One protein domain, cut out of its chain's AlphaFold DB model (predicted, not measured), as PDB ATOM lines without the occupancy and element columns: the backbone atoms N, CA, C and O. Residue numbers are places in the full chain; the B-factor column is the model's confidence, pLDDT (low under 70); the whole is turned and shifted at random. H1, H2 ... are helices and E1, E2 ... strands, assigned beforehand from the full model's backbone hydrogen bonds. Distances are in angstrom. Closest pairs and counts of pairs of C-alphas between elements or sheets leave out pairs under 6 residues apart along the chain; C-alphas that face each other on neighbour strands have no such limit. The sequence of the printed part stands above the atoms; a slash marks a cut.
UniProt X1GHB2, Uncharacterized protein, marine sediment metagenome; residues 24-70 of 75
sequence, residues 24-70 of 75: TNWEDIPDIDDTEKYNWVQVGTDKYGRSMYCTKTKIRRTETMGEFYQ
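This is residues 24 to 70 of the 75 residues of an uncharacterized protein of marine sediment metagenome (UniProt X1GHB2). There is little regular structure here: a small two-stranded hairpin, E1 and E2, in a model made mostly of loops, with residues 60 to 61 adding a short pairing to E2 and a single short helix, H1, near the last printed residue. The printed part has 47 residues, with E1, E2 and H1 in that order, an antiparallel sheet E1 - E2 and a mixed class, 12 residues being in named elements. It is compact, with a radius of gyration of the C-alphas of 10.1 A, and spans 28 by 18 by 18 A.

Residues 24 to 39 hold no named element. Find C-alpha 40 at (-0.222, -17.765, 15.412), where E1, residues 40 to 43, begins; it runs 9.3 A. E2, residues 51 to 54, runs 10.1 A. H1, residues 65 to 68, runs 5.1 A to C-alpha 68 at (8.767, -17.100, 5.732).

Look at the hairpin E1 and E2, antiparallel at 139 degrees: N 41 and O 53 are within hydrogen-bond range at 2.8 A. Residues 52 to 53 of E2 pair antiparallel with residues 60 to 61. E1 and H1 are apart. H1 is too short for an O i to N i+4 pair; its one O i to N i+3 pair is within range.

The C-alphas of Glu 36 and Lys 47, the two farthest apart, are 28.4 A from each other. The printed part has no cut, and both links are short. Look for pLDDT under 70 at residues 45 to 49 and 69 to 70.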
ATOM      1  N   THR A  24      -6.347 -12.796   5.288       88.56
ATOM      2  CA  THR A  24      -6.138 -11.383   5.616       88.56
ATOM      3  C   THR A  24      -4.660 -11.033   5.443       88.56
ATOM      4  O   THR A  24      -3.788 -11.868   5.700       88.56
ATOM      5  N   ASN A  25      -4.336  -9.818   5.004       87.44
ATOM      6  CA  ASN A  25      -2.939  -9.395   5.015       87.44
ATOM      7  C   ASN A  25      -2.487  -9.175   6.458       87.44
ATOM      8  O   ASN A  25      -3.258  -8.707   7.291       87.44
ATOM      9  N   TRP A  26      -1.236  -9.513   6.760       83.94
ATOM     10  CA  TRP A  26      -0.673  -9.266   8.086       83.94
ATOM     11  C   TRP A  26      -0.725  -7.773   8.475       83.94
ATOM     12  O   TRP A  26      -0.911  -7.469   9.646       83.94
ATOM     13  N   GLU A  27      -0.651  -6.864   7.496       85.38
ATOM     14  CA  GLU A  27      -0.705  -5.401   7.671       85.38
ATOM     15  C   GLU A  27      -2.070  -4.884   8.151       85.38
ATOM     16  O   GLU A  27      -2.144  -3.876   8.848       85.38
ATOM     17  N   ASP A  28      -3.156  -5.584   7.809       87.44
ATOM     18  CA  ASP A  28      -4.521  -5.221   8.206       87.44
ATOM     19  C   ASP A  28      -4.854  -5.659   9.647       87.44
ATOM     20  O   ASP A  28      -5.940  -5.371  10.153       87.44
ATOM     21  N   ILE A  29      -3.952  -6.387  10.318       84.81
ATOM     22  CA  ILE A  29      -4.179  -6.929  11.661       84.81
ATOM     23  C   ILE A  29      -3.489  -6.026  12.689       84.81
ATOM     24  O   ILE A  29      -2.262  -6.059  12.806       84.81
ATOM     25  N   PRO A  30      -4.251  -5.240  13.472       83.94
ATOM     26  CA  PRO A  30      -3.668  -4.409  14.512       83.94
ATOM     27  C   PRO A  30      -3.099  -5.282  15.633       83.94
ATOM     28  O   PRO A  30      -3.692  -6.302  16.005       83.94
ATOM     29  N   ASP A  31      -1.966  -4.845  16.187       84.25
ATOM     30  CA  ASP A  31      -1.253  -5.518  17.278       84.25
ATOM     31  C   ASP A  31      -0.926  -6.994  16.974       84.25
ATOM     32  O   ASP A  31      -1.050  -7.861  17.833       84.25
ATOM     33  N   ILE A  32      -0.546  -7.312  15.737       80.38
ATOM     34  CA  ILE A  32      -0.286  -8.690  15.286       80.38
ATOM     35  C   ILE A  32       0.750  -9.455  16.132       80.38
ATOM     36  O   ILE A  32       0.648 -10.681  16.250       80.38
ATOM     37  N   ASP A  33       1.703  -8.740  16.732       78.69
ATOM     38  CA  ASP A  33       2.762  -9.261  17.608       78.69
ATOM     39  C   ASP A  33       2.300  -9.511  19.056       78.69
ATOM     40  O   ASP A  33       3.045 -10.054  19.875       78.69
ATOM     41  N   ASP A  34       1.067  -9.134  19.399       84.00
ATOM     42  CA  ASP A  34       0.488  -9.336  20.724       84.00
ATOM     43  C   ASP A  34       0.167 -10.825  20.941       84.00
ATOM     44  O   ASP A  34      -0.874 -11.344  20.528       84.00
ATOM     45  N   THR A  35       1.095 -11.530  21.592       76.75
ATOM     46  CA  THR A  35       0.982 -12.973  21.890       76.75
ATOM     47  C   THR A  35      -0.124 -13.310  22.906       76.75
ATOM     48  O   THR A  35      -0.590 -14.458  22.996       76.75
ATOM     49  N   GLU A  36      -0.614 -12.316  23.654       84.06
ATOM     50  CA  GLU A  36      -1.754 -12.478  24.558       84.06
ATOM     51  C   GLU A  36      -3.072 -12.498  23.778       84.06
ATOM     52  O   GLU A  36      -3.942 -13.334  24.054       84.06
ATOM     53  N   LYS A  37      -3.203 -11.662  22.743       79.94
ATOM     54  CA  LYS A  37      -4.376 -11.618  21.855       79.94
ATOM     55  C   LYS A  37      -4.337 -12.690  20.772       79.94
ATOM     56  O   LYS A  37      -5.354 -13.338  20.507       79.94
ATOM     57  N   TYR A  38      -3.174 -12.928  20.174       82.38
ATOM     58  CA  TYR A  38      -3.021 -13.802  19.018       82.38
ATOM     59  C   TYR A  38      -2.070 -14.963  19.299       82.38
ATOM     60  O   TYR A  38      -1.000 -14.807  19.868       82.38
ATOM     61  N   ASN A  39      -2.471 -16.159  18.873       84.38
ATOM     62  CA  ASN A  39      -1.627 -17.348  18.930       84.38
ATOM     63  C   ASN A  39      -1.479 -17.919  17.524       84.38
ATOM     64  O   ASN A  39      -2.308 -18.723  17.086       84.38
ATOM     65  N   TRP A  40      -0.469 -17.432  16.808       84.12
ATOM     66  CA  TRP A  40      -0.222 -17.765  15.412       84.12
ATOM     67  C   TRP A  40       0.479 -19.116  15.283       84.12
ATOM     68  O   TRP A  40       1.553 -19.336  15.833       84.12
ATOM     69  N   VAL A  41      -0.116 -20.011  14.504       83.75
ATOM     70  CA  VAL A  41       0.477 -21.283  14.100       83.75
ATOM     71  C   VAL A  41       0.616 -21.315  12.589       83.75
ATOM     72  O   VAL A  41      -0.296 -20.925  11.858       83.75
ATOM     73  N   GLN A  42       1.761 -21.779  12.109       80.44
ATOM     74  CA  GLN A  42       1.994 -21.921  10.681       80.44
ATOM     75  C   GLN A  42       1.174 -23.090  10.131       80.44
ATOM     76  O   GLN A  42       1.167 -24.191  10.686       80.44
ATOM     77  N   VAL A  43       0.475 -22.850   9.028       80.44
ATOM     78  CA  VAL A  43      -0.377 -23.828   8.350       80.44
ATOM     79  C   VAL A  43      -0.156 -23.775   6.844       80.44
ATOM     80  O   VAL A  43       0.089 -22.716   6.269       80.44
ATOM     81  N   GLY A  44      -0.289 -24.927   6.190       71.75
ATOM     82  CA  GLY A  44       0.047 -25.084   4.777       71.75
ATOM     83  C   GLY A  44       1.400 -25.761   4.580       71.75
ATOM     84  O   GLY A  44       2.348 -25.538   5.323       71.75
ATOM     85  N   THR A  45       1.473 -26.627   3.574       67.25
ATOM     86  CA  THR A  45       2.680 -27.412   3.257       67.25
ATOM     87  C   THR A  45       3.357 -27.000   1.971       67.25
ATOM     88  O   THR A  45       4.391 -27.549   1.618       67.25
ATOM     89  N   ASP A  46       2.765 -26.066   1.242       66.88
ATOM     90  CA  ASP A  46       3.276 -25.623  -0.043       66.88
ATOM     91  C   ASP A  46       4.229 -24.449   0.180       66.88
ATOM     92  O   ASP A  46       3.910 -23.551   0.955       66.88
ATOM     93  N   LYS A  47       5.361 -24.396  -0.534       63.66
ATOM     94  CA  LYS A  47       6.337 -23.290  -0.429       63.66
ATOM     95  C   LYS A  47       5.688 -21.905  -0.525       63.66
ATOM     96  O   LYS A  47       6.141 -21.001   0.148       63.66
ATOM     97  N   TYR A  48       4.639 -21.759  -1.331       63.16
ATOM     98  CA  TYR A  48       3.904 -20.504  -1.537       63.16
ATOM     99  C   TYR A  48       2.488 -20.519  -0.940       63.16
ATOM    100  O   TYR A  48       1.734 -19.572  -1.118       63.16
ATOM    101  N   GLY A  49       2.097 -21.612  -0.279       65.94
ATOM    102  CA  GLY A  49       0.768 -21.787   0.321       65.94
ATOM    103  C   GLY A  49       0.799 -21.873   1.843       65.94
ATOM    104  O   GLY A  49      -0.191 -22.298   2.443       65.94
ATOM    105  N   ARG A  50       1.934 -21.517   2.451       76.56
ATOM    106  CA  ARG A  50       2.062 -21.314   3.891       76.56
ATOM    107  C   ARG A  50       1.340 -20.025   4.291       76.56
ATOM    108  O   ARG A  50       1.242 -19.066   3.528       76.56
ATOM    109  N   SER A  51       0.741 -20.056   5.467       84.69
ATOM    110  CA  SER A  51       0.003 -18.946   6.063       84.69
ATOM    111  C   SER A  51       0.018 -19.110   7.574       84.69
ATOM    112  O   SER A  51       0.206 -20.221   8.070       84.69
ATOM    113  N   MET A  52      -0.215 -18.031   8.311       86.00
ATOM    114  CA  MET A  52      -0.359 -18.100   9.760       86.00
ATOM    115  C   MET A  52      -1.838 -18.170  10.116       86.00
ATOM    116  O   MET A  52      -2.669 -17.462   9.550       86.00
ATOM    117  N   TYR A  53      -2.175 -19.022  11.069       87.56
ATOM    118  CA  TYR A  53      -3.523 -19.174  11.586       87.56
ATOM    119  C   TYR A  53      -3.540 -18.872  13.074       87.56
ATOM    120  O   TYR A  53      -2.760 -19.442  13.828       87.56
ATOM    121  N   CYS A  54      -4.426 -17.987  13.514       88.06
ATOM    122  CA  CYS A  54      -4.594 -17.719  14.931       88.06
ATOM    123  C   CYS A  54      -5.585 -18.713  15.534       88.06
ATOM    124  O   CYS A  54      -6.769 -18.698  15.196       88.06
ATOM    125  N   THR A  55      -5.146 -19.527  16.494       84.19
ATOM    126  CA  THR A  55      -6.043 -20.491  17.155       84.19
ATOM    127  C   THR A  55      -7.068 -19.826  18.080       84.19
ATOM    128  O   THR A  55      -8.089 -20.436  18.385       84.19
ATOM    129  N   LYS A  56      -6.817 -18.584  18.523       86.38
ATOM    130  CA  LYS A  56      -7.715 -17.810  19.400       86.38
ATOM    131  C   LYS A  56      -8.823 -17.112  18.613       86.38
ATOM    132  O   LYS A  56     -10.002 -17.316  18.881       86.38
ATOM    133  N   THR A  57      -8.444 -16.309  17.619       84.88
ATOM    134  CA  THR A  57      -9.377 -15.476  16.842       84.88
ATOM    135  C   THR A  57      -9.909 -16.173  15.593       84.88
ATOM    136  O   THR A  57     -10.834 -15.671  14.961       84.88
ATOM    137  N   LYS A  58      -9.347 -17.336  15.235       85.69
ATOM    138  CA  LYS A  58      -9.655 -18.098  14.013       85.69
ATOM    139  C   LYS A  58      -9.398 -17.320  12.719       85.69
ATOM    140  O   LYS A  58      -9.946 -17.662  11.674       85.69
ATOM    141  N   ILE A  59      -8.552 -16.296  12.783       87.38
ATOM    142  CA  ILE A  59      -8.124 -15.506  11.629       87.38
ATOM    143  C   ILE A  59      -6.982 -16.233  10.924       87.38
ATOM    144  O   ILE A  59      -6.117 -16.827  11.569       87.38
ATOM    145  N   ARG A  60      -6.965 -16.161   9.595       89.25
ATOM    146  CA  ARG A  60      -5.851 -16.621   8.772       89.25
ATOM    147  C   ARG A  60      -5.191 -15.421   8.110       89.25
ATOM    148  O   ARG A  60      -5.883 -14.594   7.525       89.25
ATOM    149  N   ARG A  61      -3.863 -15.362   8.157       88.25
ATOM    150  CA  ARG A  61      -3.084 -14.274   7.572       88.25
ATOM    151  C   ARG A  61      -1.915 -14.732   6.717       88.25
ATOM    152  O   ARG A  61      -1.461 -15.875   6.821       88.25
ATOM    153  N   THR A  62      -1.419 -13.817   5.895       86.31
ATOM    154  CA  THR A  62      -0.129 -13.970   5.221       86.31
ATOM    155  C   THR A  62       1.016 -14.016   6.236       86.31
ATOM    156  O   THR A  62       0.958 -13.411   7.310       86.31
ATOM    157  N   GLU A  63       2.050 -14.790   5.915       81.06
ATOM    158  CA  GLU A  63       3.317 -14.747   6.646       81.06
ATOM    159  C   GLU A  63       4.050 -13.447   6.322       81.06
ATOM    160  O   GLU A  63       4.008 -12.963   5.187       81.06
ATOM    161  N   THR A  64       4.750 -12.892   7.306       78.19
ATOM    162  CA  THR A  64       5.742 -11.848   7.050       78.19
ATOM    163  C   THR A  64       6.983 -12.451   6.386       78.19
ATOM    164  O   THR A  64       7.242 -13.654   6.480       78.19
ATOM    165  N   MET A  65       7.800 -11.614   5.741       74.38
ATOM    166  CA  MET A  65       9.070 -12.062   5.154       74.38
ATOM    167  C   MET A  65       9.986 -12.717   6.201       74.38
ATOM    168  O   MET A  65      10.579 -13.757   5.924       74.38
ATOM    169  N   GLY A  66      10.055 -12.175   7.421       71.56
ATOM    170  CA  GLY A  66      10.851 -12.764   8.505       71.56
ATOM    171  C   GLY A  66      10.369 -14.157   8.926       71.56
ATOM    172  O   GLY A  66      11.182 -15.056   9.150       71.56
ATOM    173  N   GLU A  67       9.050 -14.369   8.969       73.75
ATOM    174  CA  GLU A  67       8.441 -15.669   9.283       73.75
ATOM    175  C   GLU A  67       8.655 -16.690   8.159       73.75
ATOM    176  O   GLU A  67       8.981 -17.848   8.424       73.75
ATOM    177  N   PHE A  68       8.557 -16.249   6.902       71.62
ATOM    178  CA  PHE A  68       8.767 -17.100   5.732       71.62
ATOM    179  C   PHE A  68      10.175 -17.714   5.691       71.62
ATOM    180  O   PHE A  68      10.338 -18.891   5.350       71.62
ATOM    181  N   TYR A  69      11.187 -16.932   6.078       68.69
ATOM    182  CA  TYR A  69      12.584 -17.368   6.169       68.69
ATOM    183  C   TYR A  69      12.968 -17.925   7.553       68.69
ATOM    184  O   TYR A  69      14.148 -18.160   7.797       68.69
ATOM    185  N   GLN A  70      12.002 -18.167   8.453       61.44
ATOM    186  CA  GLN A  70      12.220 -18.702   9.809       61.44
ATOM    187  C   GLN A  70      13.279 -17.935  10.629       61.44
ATOM    188  O   GLN A  70      14.077 -18.543  11.342       61.44
TER     189      GLN A  70